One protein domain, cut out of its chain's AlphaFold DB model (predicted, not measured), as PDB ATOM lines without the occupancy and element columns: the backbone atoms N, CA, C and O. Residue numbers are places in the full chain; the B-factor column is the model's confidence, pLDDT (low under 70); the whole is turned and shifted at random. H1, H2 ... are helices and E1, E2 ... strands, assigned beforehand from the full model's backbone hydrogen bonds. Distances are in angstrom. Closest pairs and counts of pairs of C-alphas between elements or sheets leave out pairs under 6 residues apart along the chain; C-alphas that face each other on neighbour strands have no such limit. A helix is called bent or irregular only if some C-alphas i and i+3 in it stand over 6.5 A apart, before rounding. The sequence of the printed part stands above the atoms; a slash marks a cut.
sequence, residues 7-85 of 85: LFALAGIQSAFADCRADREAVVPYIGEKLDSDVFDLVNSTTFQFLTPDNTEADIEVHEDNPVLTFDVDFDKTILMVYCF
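AT A GLANCE: This is residues 7 to 85 of the 85 residues of an uncharacterized protein of Aspergillus wentii DTO 134E9 (UniProt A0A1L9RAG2). A long helix, H1, lies along one face of a small three-stranded sheet, with its residues 17 to 30 covering mainly E3 and its earlier residues running on past the sheet. A wide loop, residues 52 to 68, swings out on the E1 side of the sheet, and the short helix H2 sits off it. The printed part has 79 residues with two named helices and three named strands, H1 H2 E1 E2 E3 along the chain; the mixed sheet has the order E1 E2 E3, and the class is mixed, helices and strands. The whole is compact, with a radius of gyration of the C-alphas of 13.0 A, yet elongated, spanning 44 by 26 by 17 A.

IN THESE COORDINATES: H1, residues 7 to 30, begins at C-alpha 7 (9.393, -38.520, 62.125) and measures 36.3 A; it is only just irregular, C-alphas 26 and 29 being 6.9 A apart. H2 is residues 37 to 40, 5.1 A. E1 is residues 48 to 51, 10.2 A; E2 is residues 69 to 73, 12.8 A. E3, residues 79 to 84, 14.5 A, ends at C-alpha 84 (15.784, -38.563, 39.850).

HOW THE PARTS SIT: E1 and E2 are parallel at 27 degrees, with N 51 and O 71 at 2.8 A. E2 and E3 form an antiparallel hairpin at 160 degrees, with N 70 and O 83 at 2.8 A. H1 is on the sheet at a height over the sheet of 6.6 A, over E3 and along the strands, at 13 degrees to E3 on the local plane; the closest C-alphas of H1 and E3, Cys 20 and Cys 84, are 6.1 A apart. This makes two layers, a helix on one face of a sheet. H2 is not on the sheet; it is close to H1 but not clearly touching, the closest C-alphas being those of Val 27 and Val 39, 6.6 A. In H1, 17 of 20 O i to N i+4 pairs are within hydrogen-bond range; H2 is too short for such a pair.

THE WHOLE: The farthest C-alphas, Leu 7 and Asp 76, are 44.1 A apart. The printed part has no cut; the link E1 to E2 is long, at 17 residues. Mean pLDDT of the printed part is 71.8, under 70 at residues 7 to 17, 44 to 47, 54 to 66 and 85.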
ATOM      1  N   LEU A   7       8.637 -37.291  62.451       42.22
ATOM      2  CA  LEU A   7       9.393 -38.520  62.125       42.22
ATOM      3  C   LEU A   7       8.817 -39.314  60.943       42.22
ATOM      4  O   LEU A   7       9.567 -40.003  60.264       42.22
ATOM      5  N   PHE A   8       7.518 -39.185  60.651       40.50
ATOM      6  CA  PHE A   8       6.898 -39.868  59.508       40.50
ATOM      7  C   PHE A   8       7.188 -39.178  58.169       40.50
ATOM      8  O   PHE A   8       7.310 -39.860  57.158       40.50
ATOM      9  N   ALA A   9       7.368 -37.853  58.166       47.00
ATOM     10  CA  ALA A   9       7.696 -37.106  56.952       47.00
ATOM     11  C   ALA A   9       9.105 -37.444  56.428       47.00
ATOM     12  O   ALA A   9       9.263 -37.713  55.246       47.00
ATOM     13  N   LEU A  10      10.119 -37.535  57.302       46.34
ATOM     14  CA  LEU A  10      11.476 -37.901  56.866       46.34
ATOM     15  C   LEU A  10      11.573 -39.352  56.375       46.34
ATOM     16  O   LEU A  10      12.297 -39.612  55.420       46.34
ATOM     17  N   ALA A  11      10.844 -40.282  57.000       49.47
ATOM     18  CA  ALA A  11      10.840 -41.679  56.571       49.47
ATOM     19  C   ALA A  11      10.170 -41.859  55.196       49.47
ATOM     20  O   ALA A  11      10.690 -42.610  54.378       49.47
ATOM     21  N   GLY A  12       9.066 -41.144  54.935       52.25
ATOM     22  CA  GLY A  12       8.363 -41.176  53.646       52.25
ATOM     23  C   GLY A  12       9.165 -40.556  52.498       52.25
ATOM     24  O   GLY A  12       9.197 -41.102  51.400       52.25
ATOM     25  N   ILE A  13       9.886 -39.465  52.773       54.88
ATOM     26  CA  ILE A  13      10.783 -38.841  51.792       54.88
ATOM     27  C   ILE A  13      11.967 -39.779  51.506       54.88
ATOM     28  O   ILE A  13      12.278 -40.055  50.352       54.88
ATOM     29  N   GLN A  14      12.600 -40.359  52.534       56.31
ATOM     30  CA  GLN A  14      13.699 -41.311  52.328       56.31
ATOM     31  C   GLN A  14      13.279 -42.569  51.554       56.31
ATOM     32  O   GLN A  14      14.082 -43.058  50.758       56.31
ATOM     33  N   SER A  15      12.062 -43.088  51.762       60.19
ATOM     34  CA  SER A  15      11.555 -44.225  50.984       60.19
ATOM     35  C   SER A  15      11.301 -43.846  49.531       60.19
ATOM     36  O   SER A  15      11.794 -44.534  48.647       60.19
ATOM     37  N   ALA A  16      10.662 -42.705  49.269       62.50
ATOM     38  CA  ALA A  16      10.370 -42.292  47.902       62.50
ATOM     39  C   ALA A  16      11.657 -42.052  47.083       62.50
ATOM     40  O   ALA A  16      11.730 -42.403  45.906       62.50
ATOM     41  N   PHE A  17      12.719 -41.514  47.701       66.75
ATOM     42  CA  PHE A  17      14.012 -41.321  47.019       66.75
ATOM     43  C   PHE A  17      14.754 -42.645  46.778       66.75
ATOM     44  O   PHE A  17      15.536 -42.751  45.827       66.75
ATOM     45  N   ALA A  18      14.532 -43.651  47.627       70.12
ATOM     46  CA  ALA A  18      15.037 -45.001  47.399       70.12
ATOM     47  C   ALA A  18      14.294 -45.679  46.238       70.12
ATOM     48  O   ALA A  18      14.947 -46.287  45.390       70.12
ATOM     49  N   ASP A  19      12.975 -45.499  46.167       76.44
ATOM     50  CA  ASP A  19      12.131 -46.028  45.094       76.44
ATOM     51  C   ASP A  19      12.506 -45.398  43.743       76.44
ATOM     52  O   ASP A  19      12.803 -46.125  42.798       76.44
ATOM     53  N   CYS A  20      12.672 -44.070  43.671       79.12
ATOM     54  CA  CYS A  20      13.123 -43.418  42.435       79.12
ATOM     55  C   CYS A  20      14.501 -43.927  41.980       79.12
ATOM     56  O   CYS A  20      14.732 -44.170  40.795       79.12
ATOM     57  N   ARG A  21      15.445 -44.133  42.911       82.06
ATOM     58  CA  ARG A  21      16.761 -44.688  42.562       82.06
ATOM     59  C   ARG A  21      16.641 -46.100  41.988       82.06
ATOM     60  O   ARG A  21      17.325 -46.389  41.008       82.06
ATOM     61  N   ALA A  22      15.825 -46.954  42.599       82.75
ATOM     62  CA  ALA A  22      15.613 -48.320  42.133       82.75
ATOM     63  C   ALA A  22      14.969 -48.336  40.739       82.75
ATOM     64  O   ALA A  22      15.450 -49.038  39.852       82.75
ATOM     65  N   ASP A  23      13.967 -47.489  40.518       84.06
ATOM     66  CA  ASP A  23      13.309 -47.321  39.223       84.06
ATOM     67  C   ASP A  23      14.281 -46.838  38.146       84.06
ATOM     68  O   ASP A  23      14.357 -47.396  37.051       84.06
ATOM     69  N   ARG A  24      15.112 -45.843  38.472       86.56
ATOM     70  CA  ARG A  24      16.183 -45.381  37.585       86.56
ATOM     71  C   ARG A  24      17.125 -46.530  37.221       86.56
ATOM     72  O   ARG A  24      17.490 -46.665  36.057       86.56
ATOM     73  N   GLU A  25      17.541 -47.344  38.191       86.81
ATOM     74  CA  GLU A  25      18.409 -48.504  37.949       86.81
ATOM     75  C   GLU A  25      17.738 -49.568  37.065       86.81
ATOM     76  O   GLU A  25      18.422 -50.163  36.232       86.81
ATOM     77  N   ALA A  26      16.420 -49.757  37.181       85.75
ATOM     78  CA  ALA A  26      15.647 -50.654  36.323       85.75
ATOM     79  C   ALA A  26      15.542 -50.148  34.873       85.75
ATOM     80  O   ALA A  26      15.555 -50.951  33.940       85.75
ATOM     81  N   VAL A  27      15.495 -48.826  34.679       84.12
ATOM     82  CA  VAL A  27      15.359 -48.180  33.364       84.12
ATOM     83  C   VAL A  27      16.701 -47.943  32.664       84.12
ATOM     84  O   VAL A  27      16.742 -47.921  31.438       84.12
ATOM     85  N   VAL A  28      17.821 -47.799  33.385       86.62
ATOM     86  CA  VAL A  28      19.158 -47.560  32.788       86.62
ATOM     87  C   VAL A  28      19.503 -48.496  31.610       86.62
ATOM     88  O   VAL A  28      20.069 -48.005  30.632       86.62
ATOM     89  N   PRO A  29      19.177 -49.804  31.632       89.50
ATOM     90  CA  PRO A  29      19.416 -50.697  30.497       89.50
ATOM     91  C   PRO A  29      18.653 -50.341  29.211       89.50
ATOM     92  O   PRO A  29      19.058 -50.790  28.144       89.50
ATOM     93  N   TYR A  30      17.582 -49.550  29.305       86.38
ATOM     94  CA  TYR A  30      16.726 -49.119  28.193       86.38
ATOM     95  C   TYR A  30      17.153 -47.762  27.606       86.38
ATOM     96  O   TYR A  30      16.497 -47.232  26.713       86.38
ATOM     97  N   ILE A  31      18.261 -47.173  28.074       88.75
ATOM     98  CA  ILE A  31      18.838 -45.982  27.436       88.75
ATOM     99  C   ILE A  31      19.265 -46.339  26.004       88.75
ATOM    100  O   ILE A  31      20.035 -47.275  25.791       88.75
ATOM    101  N   GLY A  32      18.794 -45.561  25.031       87.12
ATOM    102  CA  GLY A  32      18.950 -45.819  23.599       87.12
ATOM    103  C   GLY A  32      17.790 -46.594  22.968       87.12
ATOM    104  O   GLY A  32      17.746 -46.695  21.743       87.12
ATOM    105  N   GLU A  33      16.843 -47.091  23.768       88.94
ATOM    106  CA  GLU A  33      15.599 -47.700  23.291       88.94
ATOM    107  C   GLU A  33      14.467 -46.670  23.233       88.94
ATOM    108  O   GLU A  33      14.546 -45.573  23.801       88.94
ATOM    109  N   LYS A  34      13.386 -47.024  22.532       85.56
ATOM    110  CA  LYS A  34      12.171 -46.209  22.531       85.56
ATOM    111  C   LYS A  34      11.457 -46.321  23.867       85.56
ATOM    112  O   LYS A  34      11.261 -47.410  24.388       85.56
ATOM    113  N   LEU A  35      11.017 -45.179  24.374       82.69
ATOM    114  CA  LEU A  35      10.138 -45.111  25.524       82.69
ATOM    115  C   LEU A  35       8.761 -45.679  25.147       82.69
ATOM    116  O   LEU A  35       8.027 -45.085  24.350       82.69
ATOM    117  N   ASP A  36       8.424 -46.828  25.722       81.06
ATOM    118  CA  ASP A  36       7.167 -47.541  25.516       81.06
ATOM    119  C   ASP A  36       6.524 -47.963  26.852       81.06
ATOM    120  O   ASP A  36       7.017 -47.636  27.932       81.06
ATOM    121  N   SER A  37       5.377 -48.644  26.779       75.06
ATOM    122  CA  SER A  37       4.643 -49.131  27.955       75.06
ATOM    123  C   SER A  37       5.460 -50.069  28.836       75.06
ATOM    124  O   SER A  37       5.276 -50.061  30.048       75.06
ATOM    125  N   ASP A  38       6.370 -50.841  28.248       78.00
ATOM    126  CA  ASP A  38       7.110 -51.874  28.963       78.00
ATOM    127  C   ASP A  38       8.148 -51.222  29.885       78.00
ATOM    128  O   ASP A  38       8.398 -51.714  30.983       78.00
ATOM    129  N   VAL A  39       8.689 -50.062  29.492       77.38
ATOM    130  CA  VAL A  39       9.548 -49.234  30.355       77.38
ATOM    131  C   VAL A  39       8.772 -48.674  31.555       77.38
ATOM    132  O   VAL A  39       9.331 -48.567  32.646       77.38
ATOM    133  N   PHE A  40       7.484 -48.353  31.388       73.62
ATOM    134  CA  PHE A  40       6.636 -47.860  32.480       73.62
ATOM    135  C   PHE A  40       6.197 -48.951  33.455       73.62
ATOM    136  O   PHE A  40       6.022 -48.671  34.637       73.62
ATOM    137  N   ASP A  41       6.084 -50.195  32.997       77.50
ATOM    138  CA  ASP A  41       5.765 -51.332  33.866       77.50
ATOM    139  C   ASP A  41       6.930 -51.708  34.807       77.50
ATOM    140  O   ASP A  41       6.739 -52.440  35.781       77.50
ATOM    141  N   LEU A  42       8.143 -51.210  34.536       72.44
ATOM    142  CA  LEU A  42       9.346 -51.459  35.342       72.44
ATOM    143  C   LEU A  42       9.508 -50.511  36.528       72.44
ATOM    144  O   LEU A  42      10.360 -50.757  37.383       72.44
ATOM    145  N   VAL A  43       8.740 -49.426  36.561       74.00
ATOM    146  CA  VAL A  43       8.911 -48.340  37.521       74.00
ATOM    147  C   VAL A  43       7.714 -48.270  38.455       74.00
ATOM    148  O   VAL A  43       6.562 -48.339  38.033       74.00
ATOM    149  N   ASN A  44       7.985 -48.142  39.750       68.06
ATOM    150  CA  ASN A  44       6.953 -48.062  40.783       68.06
ATOM    151  C   ASN A  44       6.720 -46.619  41.275       68.06
ATOM    152  O   ASN A  44       5.861 -46.383  42.129       68.06
ATOM    153  N   SER A  45       7.486 -45.656  40.757       62.97
ATOM    154  CA  SER A  45       7.367 -44.237  41.069       62.97
ATOM    155  C   SER A  45       5.988 -43.723  40.683       62.97
ATOM    156  O   SER A  45       5.409 -44.063  39.655       62.97
ATOM    157  N   THR A  46       5.445 -42.861  41.529       62.28
ATOM    158  CA  THR A  46       4.135 -42.247  41.317       62.28
ATOM    159  C   THR A  46       4.200 -41.013  40.422       62.28
ATOM    160  O   THR A  46       3.155 -40.472  40.062       62.28
ATOM    161  N   THR A  47       5.401 -40.526  40.097       68.75
ATOM    162  CA  THR A  47       5.584 -39.261  39.379       68.75
ATOM    163  C   THR A  47       6.701 -39.374  38.350       68.75
ATOM    164  O   THR A  47       7.850 -39.685  38.680       68.75
ATOM    165  N   PHE A  48       6.343 -39.086  37.099       71.75
ATOM    166  CA  PHE A  48       7.228 -39.137  35.945       71.75
ATOM    167  C   PHE A  48       7.248 -37.796  35.229       71.75
ATOM    168  O   PHE A  48       6.232 -37.105  35.163       71.75
ATOM    169  N   GLN A  49       8.395 -37.466  34.653       73.44
ATOM    170  CA  GLN A  49       8.555 -36.310  33.786       73.44
ATOM    171  C   GLN A  49       9.215 -36.739  32.480       73.44
ATOM    172  O   GLN A  49      10.154 -37.530  32.495       73.44
ATOM    173  N   PHE A  50       8.769 -36.164  31.366       75.38
ATOM    174  CA  PHE A  50       9.405 -36.332  30.064       75.38
ATOM    175  C   PHE A  50       9.932 -34.985  29.600       75.38
ATOM    176  O   PHE A  50       9.222 -33.983  29.648       75.38
ATOM    177  N   LEU A  51      11.188 -34.957  29.180       75.00
ATOM    178  CA  LEU A  51      11.784 -33.803  28.533       75.00
ATOM    179  C   LEU A  51      11.977 -34.142  27.068       75.00
ATOM    180  O   LEU A  51      12.736 -35.046  26.734       75.00
ATOM    181  N   THR A  52      11.260 -33.427  26.209       74.88
ATOM    182  CA  THR A  52      11.455 -33.477  24.763       74.88
ATOM    183  C   THR A  52      12.448 -32.388  24.337       74.88
ATOM    184  O   THR A  52      12.608 -31.389  25.046       74.88
ATOM    185  N   PRO A  53      13.112 -32.504  23.171       70.94
ATOM    186  CA  PRO A  53      14.194 -31.589  22.778       70.94
ATOM    187  C   PRO A  53      13.750 -30.135  22.563       70.94
ATOM    188  O   PRO A  53      14.566 -29.215  22.541       70.94
ATOM    189  N   ASP A  54      12.453 -29.922  22.375       68.56
ATOM    190  CA  ASP A  54      11.790 -28.631  22.249       68.56
ATOM    191  C   ASP A  54      11.227 -28.106  23.585       68.56
ATOM    192  O   ASP A  54      10.629 -27.031  23.601       68.56
ATOM    193  N   ASN A  55      11.412 -28.829  24.701       60.69
ATOM    194  CA  ASN A  55      10.879 -28.528  26.042       60.69
ATOM    195  C   ASN A  55       9.373 -28.181  26.047       60.69
ATOM    196  O   ASN A  55       8.898 -27.480  26.941       60.69
ATOM    197  N   THR A  56       8.627 -28.607  25.024       56.00
ATOM    198  CA  THR A  56       7.263 -28.118  24.765       56.00
ATOM    199  C   THR A  56       6.208 -28.929  25.523       56.00
ATOM    200  O   THR A  56       5.121 -28.419  25.772       56.00
ATOM    201  N   GLU A  57       6.546 -30.131  26.001       51.94
ATOM    202  CA  GLU A  57       5.694 -30.945  26.880       51.94
ATOM    203  C   GLU A  57       6.310 -31.131  28.277       51.94
ATOM    204  O   GLU A  57       6.437 -32.240  28.782       51.94
ATOM    205  N   ALA A  58       6.683 -30.033  28.933       50.50
ATOM    206  CA  ALA A  58       6.912 -30.033  30.376       50.50
ATOM    207  C   ALA A  58       5.687 -29.431  31.092       50.50
ATOM    208  O   ALA A  58       5.779 -28.367  31.699       50.50
ATOM    209  N   ASP A  59       4.525 -30.087  31.002       42.44
ATOM    210  CA  ASP A  59       3.405 -29.812  31.914       42.44
ATOM    211  C   ASP A  59       3.747 -30.483  33.251       42.44
ATOM    212  O   ASP A  59       3.488 -31.667  33.465       42.44
ATOM    213  N   ILE A  60       4.450 -29.751  34.118       52.19
ATOM    214  CA  ILE A  60       4.901 -30.277  35.407       52.19
ATOM    215  C   ILE A  60       3.978 -29.777  36.514       52.19
ATOM    216  O   ILE A  60       3.992 -28.597  36.867       52.19
ATOM    217  N   GLU A  61       3.239 -30.697  37.124       40.56
ATOM    218  CA  GLU A  61       2.720 -30.523  38.479       40.56
ATOM    219  C   GLU A  61       3.754 -31.130  39.441       40.56
ATOM    220  O   GLU A  61       3.714 -32.309  39.787       40.56
ATOM    221  N   VAL A  62       4.771 -30.334  39.801       47.19
ATOM    222  CA  VAL A  62       5.760 -30.730  40.815       47.19
ATOM    223  C   VAL A  62       5.078 -30.643  42.175       47.19
ATOM    224  O   VAL A  62       4.814 -29.550  42.673       47.19
ATOM    225  N   HIS A  63       4.819 -31.782  42.808       48.59
ATOM    226  CA  HIS A  63       4.594 -31.793  44.247       48.59
ATOM    227  C   HIS A  63       5.964 -31.712  44.929       48.59
ATOM    228  O   HIS A  63       6.715 -32.681  44.896       48.59
ATOM    229  N   GLU A  64       6.279 -30.560  45.535       51.00
ATOM    230  CA  GLU A  64       7.568 -30.194  46.166       51.00
ATOM    231  C   GLU A  64       8.105 -31.180  47.237       51.00
ATOM    232  O   GLU A  64       9.198 -30.978  47.760       51.00
ATOM    233  N   ASP A  65       7.383 -32.265  47.532       56.78
ATOM    234  CA  ASP A  65       7.676 -33.210  48.611       56.78
ATOM    235  C   ASP A  65       8.037 -34.639  48.141       56.78
ATOM    236  O   ASP A  65       8.397 -35.463  48.984       56.78
ATOM    237  N   ASN A  66       7.962 -34.957  46.836       67.38
ATOM    238  CA  ASN A  66       8.252 -36.298  46.304       67.38
ATOM    239  C   ASN A  66       9.288 -36.279  45.170       67.38
ATOM    240  O   ASN A  66       9.261 -35.372  44.339       67.38
ATOM    241  N   PRO A  67      10.158 -37.302  45.095       71.44
ATOM    242  CA  PRO A  67      11.116 -37.416  44.018       71.44
ATOM    243  C   PRO A  67      10.445 -37.748  42.690       71.44
ATOM    244  O   PRO A  67       9.526 -38.567  42.629       71.44
ATOM    245  N   VAL A  68      10.939 -37.132  41.622       79.56
ATOM    246  CA  VAL A  68      10.411 -37.265  40.264       79.56
ATOM    247  C   VAL A  68      11.405 -38.045  39.414       79.56
ATOM    248  O   VAL A  68      12.579 -37.677  39.336       79.56
ATOM    249  N   LEU A  69      10.938 -39.111  38.758       81.25
ATOM    250  CA  LEU A  69      11.734 -39.828  37.765       81.25
ATOM    251  C   LEU A  69      11.582 -39.130  36.411       81.25
ATOM    252  O   LEU A  69      10.523 -39.179  35.783       81.25
ATOM    253  N   THR A  70      12.645 -38.478  35.959       83.19
ATOM    254  CA  THR A  70      12.660 -37.726  34.707       83.19
ATOM    255  C   THR A  70      13.369 -38.517  33.616       83.19
ATOM    256  O   THR A  70      14.506 -38.963  33.790       83.19
ATOM    257  N   PHE A  71      12.708 -38.635  32.471       85.50
ATOM    258  CA  PHE A  71      13.220 -39.200  31.233       85.50
ATOM    259  C   PHE A  71      13.516 -38.066  30.254       85.50
ATOM    260  O   PHE A  71      12.628 -37.297  29.891       85.50
ATOM    261  N   ASP A  72      14.759 -37.977  29.808       86.56
ATOM    262  CA  ASP A  72      15.154 -37.143  28.679       86.56
ATOM    263  C   ASP A  72      15.031 -37.983  27.409       86.56
ATOM    264  O   ASP A  72      15.624 -39.068  27.329       86.56
ATOM    265  N   VAL A  73      14.221 -37.527  26.456       85.19
ATOM    266  CA  VAL A  73      13.933 -38.253  25.219       85.19
ATOM    267  C   VAL A  73      14.141 -37.375  23.989       85.19
ATOM    268  O   VAL A  73      13.915 -36.167  24.015       85.19
ATOM    269  N   ASP A  74      14.541 -37.987  22.873       85.62
ATOM    270  CA  ASP A  74      14.616 -37.289  21.587       85.62
ATOM    271  C   ASP A  74      13.245 -37.163  20.887       85.62
ATOM    272  O   ASP A  74      12.210 -37.612  21.384       85.62
ATOM    273  N   PHE A  75      13.224 -36.550  19.696       82.25
ATOM    274  CA  PHE A  75      12.006 -36.395  18.888       82.25
ATOM    275  C   PHE A  75      11.359 -37.728  18.480       82.25
ATOM    276  O   PHE A  75      10.158 -37.771  18.214       82.25
ATOM    277  N   ASP A  76      12.136 -38.811  18.452       84.56
ATOM    278  CA  ASP A  76      11.677 -40.163  18.142       84.56
ATOM    279  C   ASP A  76      11.289 -40.954  19.405       84.56
ATOM    280  O   ASP A  76      10.967 -42.147  19.313       84.56
ATOM    281  N   LYS A  77      11.251 -40.273  20.563       82.38
ATOM    282  CA  LYS A  77      10.995 -40.815  21.904       82.38
ATOM    283  C   LYS A  77      12.051 -41.822  22.365       82.38
ATOM    284  O   LYS A  77      11.759 -42.692  23.183       82.38
ATOM    285  N   THR A  78      13.266 -41.725  21.841       87.19
ATOM    286  CA  THR A  78      14.405 -42.528  22.289       87.19
ATOM    287  C   THR A  78      14.900 -41.998  23.624       87.19
ATOM    288  O   THR A  78      15.146 -40.799  23.746       87.19
ATOM    289  N   ILE A  79      15.080 -42.872  24.611       88.50
ATOM    290  CA  ILE A  79      15.570 -42.497  25.939       88.50
ATOM    291  C   ILE A  79      17.048 -42.123  25.840       88.50
ATOM    292  O   ILE A  79      17.895 -42.962  25.542       88.50
ATOM    293  N   LEU A  80      17.368 -40.868  26.126       87.62
ATOM    294  CA  LEU A  80      18.735 -40.350  26.134       87.62
ATOM    295  C   LEU A  80      19.348 -40.429  27.529       87.62
ATOM    296  O   LEU A  80      20.527 -40.751  27.691       87.62
ATOM    297  N   MET A  81      18.548 -40.121  28.547       85.38
ATOM    298  CA  MET A  81      18.986 -40.099  29.934       85.38
ATOM    299  C   MET A  81      17.802 -40.305  30.871       85.38
ATOM    300  O   MET A  81      16.679 -39.922  30.562       85.38
ATOM    301  N   VAL A  82      18.068 -40.873  32.046       86.06
ATOM    302  CA  VAL A  82      17.087 -40.956  33.128       86.06
ATOM    303  C   VAL A  82      17.734 -40.572  34.458       86.06
ATOM    304  O   VAL A  82      18.853 -41.005  34.780       86.06
ATOM    305  N   TYR A  83      17.052 -39.734  35.231       83.38
ATOM    306  CA  TYR A  83      17.532 -39.245  36.522       83.38
ATOM    307  C   TYR A  83      16.377 -38.962  37.486       83.38
ATOM    308  O   TYR A  83      15.223 -38.868  37.087       83.38
ATOM    309  N   CYS A  84      16.717 -38.857  38.769       78.94
ATOM    310  CA  CYS A  84      15.784 -38.563  39.850       78.94
ATOM    311  C   CYS A  84      16.074 -37.179  40.418       78.94
ATOM    312  O   CYS A  84      17.240 -36.900  40.725       78.94
ATOM    313  N   PHE A  85      15.032 -36.372  40.596       69.94
ATOM    314  CA  PHE A  85      15.075 -35.103  41.325       69.94
ATOM    315  C   PHE A  85      14.281 -35.177  42.614       69.94
ATOM    316  O   PHE A  85      13.258 -35.883  42.589       69.94
TER     317      PHE A  85